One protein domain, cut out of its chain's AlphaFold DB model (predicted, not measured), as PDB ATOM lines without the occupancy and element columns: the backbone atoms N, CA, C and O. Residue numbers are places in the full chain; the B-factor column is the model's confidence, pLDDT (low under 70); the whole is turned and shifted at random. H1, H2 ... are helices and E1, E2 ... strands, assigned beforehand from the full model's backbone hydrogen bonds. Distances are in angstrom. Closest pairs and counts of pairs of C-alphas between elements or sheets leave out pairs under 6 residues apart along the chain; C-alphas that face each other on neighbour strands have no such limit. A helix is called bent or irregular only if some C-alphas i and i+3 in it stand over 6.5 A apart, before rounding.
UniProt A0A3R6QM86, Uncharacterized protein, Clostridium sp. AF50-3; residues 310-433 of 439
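AT A GLANCE: This is residues 310 to 433 of the 439 residues of an uncharacterized protein of Clostridium sp. AF50-3 (UniProt A0A3R6QM86). The chain is wound in stacked turns, a short solenoid: E2 E3 E4, then E5 E6 E7, then E8 E9, then E10 E11, with each turn's strands beside those of the turn before. H1 caps the end at E2 and E4, and the bent strands E8 and E10 turn the corner between two walls, while E4, E7, E9 and E11 make the third. The printed part has 124 residues, with one named helix and eleven named strands in the order E1 H1 E2 to E11; the class is mostly strand, though under half of the residues are in named elements. E2, E3, E5, E6, E8 and E10 form a branched sheet; E4 E7 E9 E11 form a second, in that order, and neighbour strands in both are parallel. The whole is compact, with a radius of gyration of the C-alphas of 13.8 A and spans of 46 by 32 by 26 A.

IN THESE COORDINATES: Find C-alpha 314 at (57.817, 126.731, 112.801), where E1 begins and runs to 316. H1 follows at 319 to 325, 9.8 A long. Next come E2 at 331 to 334, E3 at 338 to 340, E4 at 346 to 348, E5 at 352 to 355, E6 at 360 to 363 and E7 at 370 to 372. E8 starts at C-alpha 376, (76.535, 138.763, 110.515), and spans 22.3 A to 386. E9 is 396 to 398, E10 407 to 416, 19.1 A, and E11 430 to 432, ending at (88.671, 134.435, 116.558).

HOW THE PARTS SIT: E1 pairs with no named strand. H1 is on the branched sheet at a height of 7.9 A, over none of its strands, but only just, and only grazes the other sheet; its closest C-alpha pair with E2 is Ala 322 and Ile 332, 6.8 A. Every O i to N i+4 pair of H1 is within hydrogen-bond range. Beside E5, look for E2 on one side, N 332 to O 353 at 2.8 A, and E8 on the other, N 354 to O 378 at 2.7 A. E8 bends by 101 degrees at 381; E6 pairs with its residues 383 to 386, N 361 to O 383 at 2.9 A. E3 lies beside E6, N 340 to O 362 at 2.8 A. E10 bends by 107 degrees at 412 and is E8's neighbour on the other side, N 379 to O 409 at 2.9 A. In the second sheet, N 348 and O 371, N 372 and O 397, and N 398 and O 431 are 2.8, 2.9 and 2.9 A apart. The sheets form a sandwich, two sheets face to face, their facing parts 8.6 A centre to centre.

THE WHOLE: The C-alphas of Gly 313 and Ile 423 are farthest apart, 46.5 A. The printed part has no cut. The link E10 to E11, residues 417 to 429, is long. Mean pLDDT of the printed part is 88.6; residues 401 to 404 and 420 to 427 are under 70.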
ATOM      1  N   GLU A 310      62.998 127.353 117.091       96.94
ATOM      2  CA  GLU A 310      61.867 127.978 116.406       96.94
ATOM      3  C   GLU A 310      62.322 129.136 115.515       96.94
ATOM      4  O   GLU A 310      63.083 129.997 115.949       96.94
ATOM      5  N   THR A 311      61.830 129.176 114.278       97.00
ATOM      6  CA  THR A 311      61.949 130.337 113.383       97.00
ATOM      7  C   THR A 311      60.728 130.416 112.471       97.00
ATOM      8  O   THR A 311      60.148 129.392 112.102       97.00
ATOM      9  N   GLY A 312      60.274 131.630 112.148       92.50
ATOM     10  CA  GLY A 312      59.110 131.846 111.279       92.50
ATOM     11  C   GLY A 312      57.816 131.167 111.759       92.50
ATOM     12  O   GLY A 312      56.997 130.763 110.935       92.50
ATOM     13  N   GLY A 313      57.651 130.974 113.075       92.06
ATOM     14  CA  GLY A 313      56.511 130.268 113.678       92.06
ATOM     15  C   GLY A 313      56.509 128.747 113.471       92.06
ATOM     16  O   GLY A 313      55.506 128.090 113.746       92.06
ATOM     17  N   LYS A 314      57.611 128.175 112.971       95.62
ATOM     18  CA  LYS A 314      57.817 126.731 112.801       95.62
ATOM     19  C   LYS A 314      58.906 126.234 113.734       95.62
ATOM     20  O   LYS A 314      59.846 126.960 114.046       95.62
ATOM     21  N   ARG A 315      58.780 124.974 114.145       95.56
ATOM     22  CA  ARG A 315      59.698 124.323 115.076       95.56
ATOM     23  C   ARG A 315      60.566 123.299 114.370       95.56
ATOM     24  O   ARG A 315      60.142 122.682 113.394       95.56
ATOM     25  N   TYR A 316      61.775 123.137 114.881       95.81
ATOM     26  CA  TYR A 316      62.829 122.347 114.276       95.81
ATOM     27  C   TYR A 316      63.544 121.536 115.344       95.81
ATOM     28  O   TYR A 316      63.761 121.997 116.467       95.81
ATOM     29  N   THR A 317      63.933 120.322 114.966       92.69
ATOM     30  CA  THR A 317      64.615 119.381 115.856       92.69
ATOM     31  C   THR A 317      66.104 119.658 116.025       92.69
ATOM     32  O   THR A 317      66.728 119.134 116.940       92.69
ATOM     33  N   SER A 318      66.682 120.491 115.158       94.06
ATOM     34  CA  SER A 318      68.091 120.868 115.200       94.06
ATOM     35  C   SER A 318      68.300 122.305 114.729       94.06
ATOM     36  O   SER A 318      67.460 122.873 114.015       94.06
ATOM     37  N   LEU A 319      69.432 122.892 115.120       96.06
ATOM     38  CA  LEU A 319      69.792 124.254 114.733       96.06
ATOM     39  C   LEU A 319      70.087 124.330 113.232       96.06
ATOM     40  O   LEU A 319      69.718 125.301 112.592       96.06
ATOM     41  N   GLU A 320      70.679 123.299 112.640       95.94
ATOM     42  CA  GLU A 320      70.987 123.210 111.209       95.94
ATOM     43  C   GLU A 320      69.722 123.233 110.350       95.94
ATOM     44  O   GLU A 320      69.673 123.911 109.320       95.94
ATOM     45  N   ASN A 321      68.669 122.543 110.794       95.81
ATOM     46  CA  ASN A 321      67.373 122.566 110.121       95.81
ATOM     47  C   ASN A 321      66.723 123.952 110.231       95.81
ATOM     48  O   ASN A 321      66.205 124.470 109.238       95.81
ATOM     49  N   ALA A 322      66.809 124.584 111.406       96.94
ATOM     50  CA  ALA A 322      66.343 125.955 111.597       96.94
ATOM     51  C   ALA A 322      67.138 126.957 110.736       96.94
ATOM     52  O   ALA A 322      66.540 127.799 110.072       96.94
ATOM     53  N   LEU A 323      68.469 126.829 110.670       96.19
ATOM     54  CA  LEU A 323      69.361 127.641 109.832       96.19
ATOM     55  C   LEU A 323      69.066 127.460 108.342       96.19
ATOM     56  O   LEU A 323      69.094 128.423 107.577       96.19
ATOM     57  N   THR A 324      68.758 126.235 107.915       95.88
ATOM     58  CA  THR A 324      68.383 125.942 106.527       95.88
ATOM     59  C   THR A 324      67.089 126.662 106.154       95.88
ATOM     60  O   THR A 324      67.025 127.273 105.085       95.88
ATOM     61  N   ALA A 325      66.095 126.655 107.046       96.00
ATOM     62  CA  ALA A 325      64.807 127.308 106.828       96.00
ATOM     63  C   ALA A 325      64.845 128.841 106.966       96.00
ATOM     64  O   ALA A 325      64.093 129.526 106.270       96.00
ATOM     65  N   ALA A 326      65.713 129.367 107.833       95.88
ATOM     66  CA  ALA A 326      65.855 130.797 108.086       95.88
ATOM     67  C   ALA A 326      66.336 131.572 106.846       95.88
ATOM     68  O   ALA A 326      67.175 131.097 106.069       95.88
ATOM     69  N   GLN A 327      65.819 132.783 106.685       94.69
ATOM     70  CA  GLN A 327      66.284 133.800 105.749       94.69
ATOM     71  C   GLN A 327      67.236 134.785 106.435       94.69
ATOM     72  O   GLN A 327      67.353 134.825 107.661       94.69
ATOM     73  N   ASP A 328      67.919 135.599 105.633       93.44
ATOM     74  CA  ASP A 328      68.741 136.685 106.157       93.44
ATOM     75  C   ASP A 328      67.882 137.694 106.939       93.44
ATOM     76  O   ASP A 328      66.895 138.225 106.432       93.44
ATOM     77  N   GLY A 329      68.288 137.972 108.174       93.31
ATOM     78  CA  GLY A 329      67.594 138.813 109.146       93.31
ATOM     79  C   GLY A 329      66.680 138.047 110.107       93.31
ATOM     80  O   GLY A 329      66.219 138.643 111.082       93.31
ATOM     81  N   ASP A 330      66.435 136.752 109.882       97.56
ATOM     82  CA  ASP A 330      65.533 135.974 110.733       97.56
ATOM     83  C   ASP A 330      66.103 135.738 112.137       97.56
ATOM     84  O   ASP A 330      67.316 135.682 112.367       97.56
ATOM     85  N   THR A 331      65.186 135.544 113.086       98.12
ATOM     86  CA  THR A 331      65.507 135.130 114.454       98.12
ATOM     87  C   THR A 331      65.218 133.646 114.643       98.12
ATOM     88  O   THR A 331      64.086 133.202 114.465       98.12
ATOM     89  N   ILE A 332      66.233 132.894 115.062       98.38
ATOM     90  CA  ILE A 332      66.112 131.521 115.548       98.38
ATOM     91  C   ILE A 332      66.103 131.564 117.074       98.38
ATOM     92  O   ILE A 332      67.033 132.080 117.691       98.38
ATOM     93  N   THR A 333      65.055 131.017 117.684       98.19
ATOM     94  CA  THR A 333      64.862 131.004 119.139       98.19
ATOM     95  C   THR A 333      65.054 129.598 119.699       98.19
ATOM     96  O   THR A 333      64.418 128.657 119.224       98.19
ATOM     97  N   LEU A 334      65.899 129.455 120.721       97.81
ATOM     98  CA  LEU A 334      66.028 128.230 121.514       97.81
ATOM     99  C   LEU A 334      64.863 128.132 122.510       97.81
ATOM    100  O   LEU A 334      64.562 129.081 123.228       97.81
ATOM    101  N   ARG A 335      64.189 126.984 122.554       96.06
ATOM    102  CA  ARG A 335      62.933 126.788 123.298       96.06
ATOM    103  C   ARG A 335      63.105 126.175 124.690       96.06
ATOM    104  O   ARG A 335      62.139 126.127 125.446       96.06
ATOM    105  N   GLY A 336      64.310 125.724 125.021       94.56
ATOM    106  CA  GLY A 336      64.678 125.167 126.320       94.56
ATOM    107  C   GLY A 336      66.173 124.831 126.368       94.56
ATOM    108  O   GLY A 336      66.851 124.946 125.347       94.56
ATOM    109  N   PRO A 337      66.720 124.432 127.529       94.25
ATOM    110  CA  PRO A 337      68.105 123.977 127.620       94.25
ATOM    111  C   PRO A 337      68.338 122.762 126.717       94.25
ATOM    112  O   PRO A 337      67.517 121.844 126.708       94.25
ATOM    113  N   LEU A 338      69.446 122.754 125.976       94.31
ATOM    114  CA  LEU A 338      69.758 121.693 125.020       94.31
ATOM    115  C   LEU A 338      71.251 121.366 125.032       94.31
ATOM    116  O   LEU A 338      72.073 122.268 124.890       94.31
ATOM    117  N   ASP A 339      71.570 120.077 125.126       92.44
ATOM    118  CA  ASP A 339      72.909 119.546 124.874       92.44
ATOM    119  C   ASP A 339      72.937 118.880 123.493       92.44
ATOM    120  O   ASP A 339      72.098 118.025 123.205       92.44
ATOM    121  N   ILE A 340      73.861 119.293 122.627       90.88
ATOM    122  CA  ILE A 340      74.003 118.751 121.272       90.88
ATOM    123  C   ILE A 340      75.205 117.809 121.175       90.88
ATOM    124  O   ILE A 340      76.266 118.045 121.752       90.88
ATOM    125  N   GLU A 341      75.052 116.747 120.384       87.94
ATOM    126  CA  GLU A 341      76.065 115.692 120.228       87.94
ATOM    127  C   GLU A 341      76.883 115.813 118.927       87.94
ATOM    128  O   GLU A 341      77.716 114.956 118.634       87.94
ATOM    129  N   ASN A 342      76.664 116.858 118.122       91.56
ATOM    130  CA  ASN A 342      77.362 117.063 116.851       91.56
ATOM    131  C   ASN A 342      78.883 116.997 117.019       91.56
ATOM    132  O   ASN A 342      79.446 117.773 117.784       91.56
ATOM    133  N   ALA A 343      79.571 116.147 116.255       91.69
ATOM    134  CA  ALA A 343      81.034 116.086 116.293       91.69
ATOM    135  C   ALA A 343      81.666 117.394 115.778       91.69
ATOM    136  O   ALA A 343      82.480 118.024 116.459       91.69
ATOM    137  N   GLU A 344      81.228 117.863 114.609       93.69
ATOM    138  CA  GLU A 344      81.691 119.116 114.004       93.69
ATOM    139  C   GLU A 344      80.941 120.343 114.547       93.69
ATOM    140  O   GLU A 344      79.835 120.204 115.083       93.69
ATOM    141  N   PRO A 345      81.530 121.551 114.472       92.62
ATOM    142  CA  PRO A 345      80.814 122.780 114.788       92.62
ATOM    143  C   PRO A 345      79.658 123.014 113.828       92.62
ATOM    144  O   PRO A 345      79.769 122.753 112.630       92.62
ATOM    145  N   ILE A 346      78.571 123.576 114.346       94.81
ATOM    146  CA  ILE A 346      77.467 124.031 113.511       94.81
ATOM    147  C   ILE A 346      77.906 125.314 112.807       94.81
ATOM    148  O   ILE A 346      78.158 126.341 113.446       94.81
ATOM    149  N   GLU A 347      78.032 125.241 111.484       93.62
ATOM    150  CA  GLU A 347      78.478 126.360 110.663       93.62
ATOM    151  C   GLU A 347      77.313 127.313 110.353       93.62
ATOM    152  O   GLU A 347      76.280 126.915 109.815       93.62
ATOM    153  N   ILE A 348      77.483 128.595 110.684       92.94
ATOM    154  CA  ILE A 348      76.501 129.655 110.443       92.94
ATOM    155  C   ILE A 348      77.031 130.586 109.352       92.94
ATOM    156  O   ILE A 348      77.932 131.393 109.584       92.94
ATOM    157  N   SER A 349      76.435 130.501 108.165       89.81
ATOM    158  CA  SER A 349      76.809 131.285 106.978       89.81
ATOM    159  C   SER A 349      75.740 132.283 106.515       89.81
ATOM    160  O   SER A 349      75.904 132.921 105.478       89.81
ATOM    161  N   LYS A 350      74.662 132.458 107.290       90.81
ATOM    162  CA  LYS A 350      73.570 133.410 107.025       90.81
ATOM    163  C   LYS A 350      73.542 134.530 108.054       90.81
ATOM    164  O   LYS A 350      73.974 134.335 109.192       90.81
ATOM    165  N   ASN A 351      73.007 135.684 107.667       93.88
ATOM    166  CA  ASN A 351      72.837 136.805 108.584       93.88
ATOM    167  C   ASN A 351      71.633 136.526 109.492       93.88
ATOM    168  O   ASN A 351      70.510 136.646 109.027       93.88
ATOM    169  N   ILE A 352      71.824 136.131 110.751       96.62
ATOM    170  CA  ILE A 352      70.714 135.716 111.632       96.62
ATOM    171  C   ILE A 352      70.889 136.210 113.065       96.62
ATOM    172  O   ILE A 352      71.992 136.533 113.511       96.62
ATOM    173  N   ILE A 353      69.784 136.216 113.807       97.81
ATOM    174  CA  ILE A 353      69.776 136.379 115.260       97.81
ATOM    175  C   ILE A 353      69.540 135.003 115.889       97.81
ATOM    176  O   ILE A 353      68.494 134.397 115.685       97.81
ATOM    177  N   LEU A 354      70.493 134.506 116.673       97.81
ATOM    178  CA  LEU A 354      70.337 133.335 117.527       97.81
ATOM    179  C   LEU A 354      69.973 133.796 118.943       97.81
ATOM    180  O   LEU A 354      70.838 134.165 119.737       97.81
ATOM    181  N   ASN A 355      68.682 133.780 119.262       98.12
ATOM    182  CA  ASN A 355      68.176 134.091 120.593       98.12
ATOM    183  C   ASN A 355      68.134 132.814 121.446       98.12
ATOM    184  O   ASN A 355      67.327 131.917 121.205       98.12
ATOM    185  N   LEU A 356      68.979 132.738 122.471       98.12
ATOM    186  CA  LEU A 356      69.052 131.601 123.391       98.12
ATOM    187  C   LEU A 356      67.918 131.608 124.432       98.12
ATOM    188  O   LEU A 356      67.765 130.637 125.168       98.12
ATOM    189  N   ASN A 357      67.106 132.671 124.476       97.12
ATOM    190  CA  ASN A 357      65.885 132.791 125.279       97.12
ATOM    191  C   ASN A 357      66.060 132.490 126.784       97.12
ATOM    192  O   ASN A 357      65.202 131.900 127.432       97.12
ATOM    193  N   GLY A 358      67.201 132.874 127.348       97.44
ATOM    194  CA  GLY A 358      67.592 132.617 128.733       97.44
ATOM    195  C   GLY A 358      68.089 131.190 128.995       97.44
ATOM    196  O   GLY A 358      68.414 130.865 130.135       97.44
ATOM    197  N   HIS A 359      68.163 130.333 127.975       97.88
ATOM    198  CA  HIS A 359      68.592 128.942 128.095       97.88
ATOM    199  C   HIS A 359      70.085 128.750 127.793       97.88
ATOM    200  O   HIS A 359      70.791 129.653 127.333       97.88
ATOM    201  N   THR A 360      70.569 127.541 128.088       97.56
ATOM    202  CA  THR A 360      71.926 127.097 127.754       97.56
ATOM    203  C   THR A 360      71.877 126.151 126.561       97.56
ATOM    204  O   THR A 360      71.130 125.175 126.588       97.56
ATOM    205  N   LEU A 361      72.690 126.440 125.549       97.06
ATOM    206  CA  LEU A 361      73.031 125.531 124.461       97.06
ATOM    207  C   LEU A 361      74.427 124.971 124.745       97.06
ATOM    208  O   LEU A 361      75.394 125.737 124.774       97.06
ATOM    209  N   SER A 362      74.531 123.668 124.996       95.44
ATOM    210  CA  SER A 362      75.791 123.015 125.345       95.44
ATOM    211  C   SER A 362      76.223 121.948 124.350       95.44
ATOM    212  O   SER A 362      75.424 121.488 123.540       95.44
ATOM    213  N   LYS A 363      77.511 121.598 124.389       93.56
ATOM    214  CA  LYS A 363      78.100 120.503 123.615       93.56
ATOM    215  C   LYS A 363      79.283 119.900 124.363       93.56
ATOM    216  O   LYS A 363      80.173 120.631 124.804       93.56
ATOM    217  N   SER A 364      79.333 118.573 124.427       90.75
ATOM    218  CA  SER A 364      80.424 117.815 125.061       90.75
ATOM    219  C   SER A 364      81.521 117.357 124.093       90.75
ATOM    220  O   SER A 364      82.606 116.982 124.533       90.75
ATOM    221  N   ALA A 365      81.270 117.399 122.784       89.69
ATOM    222  CA  ALA A 365      82.258 117.034 121.773       89.69
ATOM    223  C   ALA A 365      83.415 118.050 121.674       89.69
ATOM    224  O   ALA A 365      83.286 119.221 122.024       89.69
ATOM    225  N   GLU A 366      84.554 117.573 121.171       88.75
ATOM    226  CA  GLU A 366      85.852 118.256 121.227       88.75
ATOM    227  C   GLU A 366      85.960 119.557 120.424       88.75
ATOM    228  O   GLU A 366      86.726 120.448 120.794       88.75
ATOM    229  N   ASN A 367      85.244 119.651 119.304       90.06
ATOM    230  CA  ASN A 367      85.244 120.839 118.457       90.06
ATOM    231  C   ASN A 367      84.263 121.890 118.987       90.06
ATOM    232  O   ASN A 367      83.352 121.572 119.753       90.06
ATOM    233  N   ALA A 368      84.391 123.129 118.507       90.38
ATOM    234  CA  ALA A 368      83.479 124.196 118.893       90.38
ATOM    235  C   ALA A 368      81.996 123.861 118.665       90.38
ATOM    236  O   ALA A 368      81.646 123.016 117.836       90.38
ATOM    237  N   LEU A 369      81.116 124.522 119.422       94.56
ATOM    238  CA  LEU A 369      79.671 124.382 119.259       94.56
ATOM    239  C   LEU A 369      79.222 125.096 117.987       94.56
ATOM    240  O   LEU A 369      78.604 124.485 117.118       94.56
ATOM    241  N   LEU A 370      79.594 126.370 117.856       94.81
ATOM    242  CA  LEU A 370      79.233 127.217 116.722       94.81
ATOM    243  C   LEU A 370      80.479 127.684 115.980       94.81
ATOM    244  O   LEU A 370      81.478 128.044 116.606       94.81
ATOM    245  N   ARG A 371      80.383 127.763 114.653       93.00
ATOM    246  CA  ARG A 371      81.386 128.406 113.802       93.00
ATOM    247  C   ARG A 371      80.723 129.403 112.861       93.00
ATOM    248  O   ARG A 371      79.905 129.033 112.029       93.00
ATOM    249  N   ILE A 372      81.097 130.672 112.961       91.56
ATOM    250  CA  ILE A 372      80.509 131.754 112.163       91.56
ATOM    251  C   ILE A 372      81.379 132.003 110.932       91.56
ATOM    252  O   ILE A 372      82.567 132.311 111.060       91.56
ATOM    253  N   LEU A 373      80.794 131.883 109.739       87.81
ATOM    254  CA  LEU A 373      81.494 131.948 108.456       87.81
ATOM    255  C   LEU A 373      80.932 133.065 107.572       87.81
ATOM    256  O   LEU A 373      79.832 132.939 107.049       87.81
ATOM    257  N   GLY A 374      81.700 134.142 107.367       80.62
ATOM    258  CA  GLY A 374      81.369 135.201 106.396       80.62
ATOM    259  C   GLY A 374      80.003 135.884 106.584       80.62
ATOM    260  O   GLY A 374      79.493 136.471 105.635       80.62
ATOM    261  N   SER A 375      79.403 135.792 107.775       83.62
ATOM    262  CA  SER A 375      78.026 136.196 108.075       83.62
ATOM    263  C   SER A 375      77.947 137.151 109.272       83.62
ATOM    264  O   SER A 375      78.860 137.205 110.098       83.62
ATOM    265  N   ASN A 376      76.854 137.916 109.367       89.88
ATOM    266  CA  ASN A 376      76.535 138.763 110.515       89.88
ATOM    267  C   ASN A 376      75.589 138.017 111.459       89.88
ATOM    268  O   ASN A 376      74.391 137.919 111.194       89.88
ATOM    269  N   VAL A 377      76.121 137.513 112.566       94.06
ATOM    270  CA  VAL A 377      75.358 136.736 113.544       94.06
ATOM    271  C   VAL A 377      75.272 137.501 114.853       94.06
ATOM    272  O   VAL A 377      76.290 137.927 115.397       94.06
ATOM    273  N   ALA A 378      74.063 137.655 115.384       96.12
ATOM    274  CA  ALA A 378      73.860 138.105 116.757       96.12
ATOM    275  C   ALA A 378      73.501 136.903 117.633       96.12
ATOM    276  O   ALA A 378      72.520 136.228 117.346       96.12
ATOM    277  N   ILE A 379      74.263 136.632 118.691       97.12
ATOM    278  CA  ILE A 379      73.869 135.672 119.728       97.12
ATOM    279  C   ILE A 379      73.340 136.486 120.900       97.12
ATOM    280  O   ILE A 379      74.001 137.424 121.353       97.12
ATOM    281  N   MET A 380      72.144 136.147 121.375       97.62
ATOM    282  CA  MET A 380      71.440 136.947 122.372       97.62
ATOM    283  C   MET A 380      70.896 136.103 123.522       97.62
ATOM    284  O   MET A 380      70.465 134.973 123.312       97.62
ATOM    285  N   ASN A 381      70.855 136.702 124.712       96.56
ATOM    286  CA  ASN A 381      70.061 136.281 125.863       96.56
ATOM    287  C   ASN A 381      70.235 134.801 126.250       96.56
ATOM    288  O   ASN A 381      69.317 134.009 126.066       96.56
ATOM    289  N   GLY A 382      71.386 134.408 126.796       97.56
ATOM    290  CA  GLY A 382      71.586 133.046 127.314       97.56
ATOM    291  C   GLY A 382      73.043 132.602 127.358       97.56
ATOM    292  O   GLY A 382      73.949 133.429 127.485       97.56
ATOM    293  N   LYS A 383      73.283 131.288 127.281       98.06
ATOM    294  CA  LYS A 383      74.627 130.709 127.403       98.06
ATOM    295  C   LYS A 383      74.962 129.732 126.274       98.06
ATOM    296  O   LYS A 383      74.160 128.855 125.968       98.06
ATOM    297  N   VAL A 384      76.171 129.841 125.721       97.12
ATOM    298  CA  VAL A 384      76.795 128.802 124.883       97.12
ATOM    299  C   VAL A 384      77.927 128.167 125.686       97.12
ATOM    300  O   VAL A 384      78.842 128.873 126.113       97.12
ATOM    301  N   LEU A 385      77.852 126.858 125.917       95.31
ATOM    302  CA  LEU A 385      78.723 126.151 126.858       95.31
ATOM    303  C   LEU A 385      79.388 124.930 126.213       95.31
ATOM    304  O   LEU A 385      78.712 124.021 125.744       95.31
ATOM    305  N   SER A 386      80.713 124.847 126.266       91.94
ATOM    306  CA  SER A 386      81.407 123.581 126.040       91.94
ATOM    307  C   SER A 386      81.537 122.808 127.353       91.94
ATOM    308  O   SER A 386      82.053 123.325 128.343       91.94
ATOM    309  N   THR A 387      81.090 121.553 127.356       91.56
ATOM    310  CA  THR A 387      81.198 120.615 128.487       91.56
ATOM    311  C   THR A 387      82.260 119.534 128.252       91.56
ATOM    312  O   THR A 387      82.356 118.589 129.030       91.56
ATOM    313  N   CYS A 388      83.076 119.665 127.197       87.94
ATOM    314  CA  CYS A 388      84.110 118.697 126.832       87.94
ATOM    315  C   CYS A 388      85.127 118.485 127.965       87.94
ATOM    316  O   CYS A 388      85.799 119.421 128.399       87.94
ATOM    317  N   THR A 389      85.283 117.246 128.423       87.12
ATOM    318  CA  THR A 389      86.209 116.893 129.513       87.12
ATOM    319  C   THR A 389      87.538 116.321 129.019       87.12
ATOM    320  O   THR A 389      88.521 116.353 129.765       87.12
ATOM    321  N   SER A 390      87.603 115.829 127.772       84.06
ATOM    322  CA  SER A 390      88.799 115.172 127.221       84.06
ATOM    323  C   SER A 390      89.943 116.154 126.963       84.06
ATOM    324  O   SER A 390      91.108 115.822 127.181       84.06
ATOM    325  N   LYS A 391      89.624 117.379 126.533       84.75
ATOM    326  CA  LYS A 391      90.595 118.449 126.278       84.75
ATOM    327  C   LYS A 391      89.933 119.830 126.355       84.75
ATOM    328  O   LYS A 391      88.709 119.919 126.263       84.75
ATOM    329  N   PRO A 392      90.721 120.908 126.496       85.75
ATOM    330  CA  PRO A 392      90.222 122.269 126.352       85.75
ATOM    331  C   PRO A 392      89.463 122.465 125.033       85.75
ATOM    332  O   PRO A 392      90.022 122.212 123.964       85.75
ATOM    333  N   ALA A 393      88.213 122.923 125.103       87.25
ATOM    334  CA  ALA A 393      87.379 123.153 123.926       87.25
ATOM    335  C   ALA A 393      86.755 124.554 123.928       87.25
ATOM    336  O   ALA A 393      86.390 125.106 124.971       87.25
ATOM    337  N   THR A 394      86.658 125.132 122.731       90.69
ATOM    338  CA  THR A 394      86.096 126.467 122.501       90.69
ATOM    339  C   THR A 394      84.576 126.393 122.380       90.69
ATOM    340  O   THR A 394      84.076 125.456 121.774       90.69
ATOM    341  N   ALA A 395      83.812 127.366 122.887       91.44
ATOM    342  CA  ALA A 395      82.356 127.365 122.678       91.44
ATOM    343  C   ALA A 395      81.960 127.912 121.291       91.44
ATOM    344  O   ALA A 395      81.185 127.280 120.572       91.44
ATOM    345  N   VAL A 396      82.518 129.063 120.893       93.38
ATOM    346  CA  VAL A 396      82.221 129.730 119.611       93.38
ATOM    347  C   VAL A 396      83.498 130.098 118.856       93.38
ATOM    348  O   VAL A 396      84.402 130.723 119.409       93.38
ATOM    349  N   GLU A 397      83.546 129.760 117.569       91.25
ATOM    350  CA  GLU A 397      84.591 130.158 116.624       91.25
ATOM    351  C   GLU A 397      84.071 131.204 115.630       91.25
ATOM    352  O   GLU A 397      82.984 131.059 115.068       91.25
ATOM    353  N   VAL A 398      84.861 132.248 115.367       87.62
ATOM    354  CA  VAL A 398      84.541 133.273 114.361       87.62
ATOM    355  C   VAL A 398      85.598 133.288 113.260       87.62
ATOM    356  O   VAL A 398      86.767 133.615 113.493       87.62
ATOM    357  N   GLY A 399      85.154 132.983 112.042       77.69
ATOM    358  CA  GLY A 399      85.976 132.926 110.840       77.69
ATOM    359  C   GLY A 399      86.626 131.563 110.589       77.69
ATOM    360  O   GLY A 399      86.628 130.664 111.427       77.69
ATOM    361  N   LYS A 400      87.194 131.430 109.389       73.06
ATOM    362  CA  LYS A 400      88.049 130.326 108.923       73.06
ATOM    363  C   LYS A 400      89.037 130.918 107.913       73.06
ATOM    364  O   LYS A 400      88.735 131.960 107.340       73.06
ATOM    365  N   PHE A 401      90.188 130.282 107.677       59.62
ATOM    366  CA  PHE A 401      91.244 130.827 106.802       59.62
ATOM    367  C   PHE A 401      90.744 131.299 105.417       59.62
ATOM    368  O   PHE A 401      91.230 132.315 104.928       59.62
ATOM    369  N   ASP A 402      89.715 130.656 104.852       64.25
ATOM    370  CA  ASP A 402      89.141 131.011 103.539       64.25
ATOM    371  C   ASP A 402      87.833 131.833 103.613       64.25
ATOM    372  O   ASP A 402      87.194 132.079 102.594       64.25
ATOM    373  N   HIS A 403      87.396 132.236 104.811       63.56
ATOM    374  CA  HIS A 403      86.121 132.926 105.050       63.56
ATOM    375  C   HIS A 403      86.350 134.171 105.917       63.56
ATOM    376  O   HIS A 403      86.257 134.124 107.147       63.56
ATOM    377  N   THR A 404      86.662 135.296 105.266       61.59
ATOM    378  CA  THR A 404      86.828 136.606 105.922       61.59
ATOM    379  C   THR A 404      85.496 137.361 106.004       61.59
ATOM    380  O   THR A 404      84.570 137.088 105.244       61.59
ATOM    381  N   GLY A 405      85.375 138.313 106.939       70.12
ATOM    382  CA  GLY A 405      84.210 139.209 107.022       70.12
ATOM    383  C   GLY A 405      83.056 138.748 107.921       70.12
ATOM    384  O   GLY A 405      82.014 139.394 107.924       70.12
ATOM    385  N   ALA A 406      83.235 137.682 108.709       81.44
ATOM    386  CA  ALA A 406      82.281 137.319 109.757       81.44
ATOM    387  C   ALA A 406      82.176 138.429 110.818       81.44
ATOM    388  O   ALA A 406      83.193 138.973 111.258       81.44
ATOM    389  N   LYS A 407      80.954 138.738 111.254       84.38
ATOM    390  CA  LYS A 407      80.665 139.680 112.339       84.38
ATOM    391  C   LYS A 407      79.833 138.973 113.400       84.38
ATOM    392  O   LYS A 407      78.804 138.380 113.086       84.38
ATOM    393  N   LEU A 408      80.270 139.069 114.650       91.12
ATOM    394  CA  LEU A 408      79.562 138.526 115.804       91.12
ATOM    395  C   LEU A 408      79.134 139.672 116.722       91.12
ATOM    396  O   LEU A 408      79.984 140.428 117.183       91.12
ATOM    397  N   THR A 409      77.837 139.754 117.009       93.38
ATOM    398  CA  THR A 409      77.270 140.599 118.066       93.38
ATOM    399  C   THR A 409      76.869 139.712 119.244       93.38
ATOM    400  O   THR A 409      76.199 138.701 119.046       93.38
ATOM    401  N   LEU A 410      77.247 140.085 120.467       94.75
ATOM    402  CA  LEU A 410      76.832 139.406 121.699       94.75
ATOM    403  C   LEU A 410      75.992 140.366 122.542       94.75
ATOM    404  O   LEU A 410      76.474 141.443 122.885       94.75
ATOM    405  N   ASP A 411      74.766 139.978 122.892       95.25
ATOM    406  CA  ASP A 411      73.884 140.779 123.753       95.25
ATOM    407  C   ASP A 411      73.297 139.932 124.885       95.25
ATOM    408  O   ASP A 411      72.540 138.994 124.644       95.25
ATOM    409  N   ASN A 412      73.651 140.246 126.133       95.62
ATOM    410  CA  ASN A 412      73.273 139.460 127.312       95.62
ATOM    411  C   ASN A 412      73.605 137.955 127.166       95.62
ATOM    412  O   ASN A 412      72.776 137.081 127.432       95.62
ATOM    413  N   VAL A 413      74.819 137.646 126.693       96.38
ATOM    414  CA  VAL A 413      75.288 136.272 126.448       96.38
ATOM    415  C   VAL A 413      76.506 135.931 127.287       96.38
ATOM    416  O   VAL A 413      77.419 136.738 127.446       96.38
ATOM    417  N   THR A 414      76.543 134.689 127.760       95.56
ATOM    418  CA  THR A 414      77.734 134.057 128.330       95.56
ATOM    419  C   THR A 414      78.282 133.003 127.366       95.56
ATOM    420  O   THR A 414      77.546 132.116 126.938       95.56
ATOM    421  N   LEU A 415      79.571 133.081 127.027       95.12
ATOM    422  CA  LEU A 415      80.276 132.052 126.256       95.12
ATOM    423  C   LEU A 415      81.303 131.374 127.167       95.12
ATOM    424  O   LEU A 415      82.209 132.040 127.667       95.12
ATOM    425  N   GLU A 416      81.181 130.066 127.377       92.12
ATOM    426  CA  GLU A 416      82.022 129.296 128.305       92.12
ATOM    427  C   GLU A 416      82.680 128.114 127.584       92.12
ATOM    428  O   GLU A 416      82.000 127.205 127.115       92.12
ATOM    429  N   GLY A 417      84.012 128.133 127.483       87.38
ATOM    430  CA  GLY A 417      84.802 126.987 127.025       87.38
ATOM    431  C   GLY A 417      85.053 125.989 128.158       87.38
ATOM    432  O   GLY A 417      84.835 126.304 129.329       87.38
ATOM    433  N   SER A 418      85.535 124.793 127.825       84.06
ATOM    434  CA  SER A 418      85.803 123.749 128.818       84.06
ATOM    435  C   SER A 418      87.270 123.722 129.251       84.06
ATOM    436  O   SER A 418      88.178 123.943 128.452       84.06
ATOM    437  N   VAL A 419      87.541 123.409 130.518       71.00
ATOM    438  CA  VAL A 419      88.903 123.146 131.005       71.00
ATOM    439  C   VAL A 419      89.098 121.633 131.000       71.00
ATOM    440  O   VAL A 419      88.685 120.952 131.933       71.00
ATOM    441  N   GLY A 420      89.667 121.084 129.924       57.72
ATOM    442  CA  GLY A 420      90.033 119.662 129.899       57.72
ATOM    443  C   GLY A 420      91.039 119.333 131.007       57.72
ATOM    444  O   GLY A 420      91.777 120.213 131.446       57.72
ATOM    445  N   GLY A 421      91.101 118.075 131.450       50.72
ATOM    446  CA  GLY A 421      91.935 117.620 132.581       50.72
ATOM    447  C   GLY A 421      93.466 117.721 132.413       50.72
ATOM    448  O   GLY A 421      94.200 117.056 133.139       50.72
ATOM    449  N   GLY A 422      93.963 118.512 131.457       50.81
ATOM    450  CA  GLY A 422      95.382 118.739 131.187       50.81
ATOM    451  C   GLY A 422      95.935 120.001 131.859       50.81
ATOM    452  O   GLY A 422      95.240 120.998 132.048       50.81
ATOM    453  N   ILE A 423      97.223 119.971 132.207       45.03
ATOM    454  CA  ILE A 423      97.938 121.104 132.804       45.03
ATOM    455  C   ILE A 423      98.326 122.087 131.684       45.03
ATOM    456  O   ILE A 423      99.308 121.864 130.983       45.03
ATOM    457  N   GLY A 424      97.564 123.175 131.520       49.84
ATOM    458  CA  GLY A 424      97.905 124.300 130.632       49.84
ATOM    459  C   GLY A 424      96.804 124.678 129.632       49.84
ATOM    460  O   GLY A 424      96.380 123.853 128.832       49.84
ATOM    461  N   SER A 425      96.384 125.952 129.682       55.16
ATOM    462  CA  SER A 425      95.329 126.630 128.895       55.16
ATOM    463  C   SER A 425      93.938 125.978 128.933       55.16
ATOM    464  O   SER A 425      93.662 125.035 128.203       55.16
ATOM    465  N   GLY A 426      93.035 126.523 129.760       62.06
ATOM    466  CA  GLY A 426      91.605 126.206 129.680       62.06
ATOM    467  C   GLY A 426      91.013 126.632 128.333       62.06
ATOM    468  O   GLY A 426      91.531 127.538 127.681       62.06
ATOM    469  N   GLY A 427      89.946 125.963 127.905       66.00
ATOM    470  CA  GLY A 427      89.239 126.279 126.671       66.00
ATOM    471  C   GLY A 427      88.619 127.666 126.756       66.00
ATOM    472  O   GLY A 427      88.178 128.108 127.819       66.00
ATOM    473  N   THR A 428      88.604 128.377 125.634       83.00
ATOM    474  CA  THR A 428      88.129 129.762 125.589       83.00
ATOM    475  C   THR A 428      86.650 129.797 125.217       83.00
ATOM    476  O   THR A 428      86.213 129.084 124.322       83.00
ATOM    477  N   GLY A 429      85.849 130.668 125.836       83.88
ATOM    478  CA  GLY A 429      84.457 130.866 125.402       83.88
ATOM    479  C   GLY A 429      84.337 131.307 123.935       83.88
ATOM    480  O   GLY A 429      83.425 130.890 123.226       83.88
ATOM    481  N   LEU A 430      85.296 132.099 123.453       89.12
ATOM    482  CA  LEU A 430      85.321 132.658 122.105       89.12
ATOM    483  C   LEU A 430      86.722 132.538 121.497       89.12
ATOM    484  O   LEU A 430      87.697 132.969 122.108       89.12
ATOM    485  N   SER A 431      86.815 132.015 120.275       86.69
ATOM    486  CA  SER A 431      88.036 132.025 119.465       86.69
ATOM    487  C   SER A 431      87.798 132.776 118.160       86.69
ATOM    488  O   SER A 431      86.768 132.604 117.507       86.69
ATOM    489  N   ILE A 432      88.752 133.621 117.773       82.81
ATOM    490  CA  ILE A 432      88.671 134.435 116.558       82.81
ATOM    491  C   ILE A 432      89.888 134.135 115.706       82.81
ATOM    492  O   ILE A 432      91.027 134.331 116.134       82.81
ATOM    493  N   VAL A 433      89.638 133.678 114.483       74.19
ATOM    494  CA  VAL A 433      90.705 133.386 113.528       74.19
ATOM    495  C   VAL A 433      91.303 134.715 113.025       74.19
ATOM    496  O   VAL A 433      90.540 135.626 112.674       74.19
TER     497      VAL A 433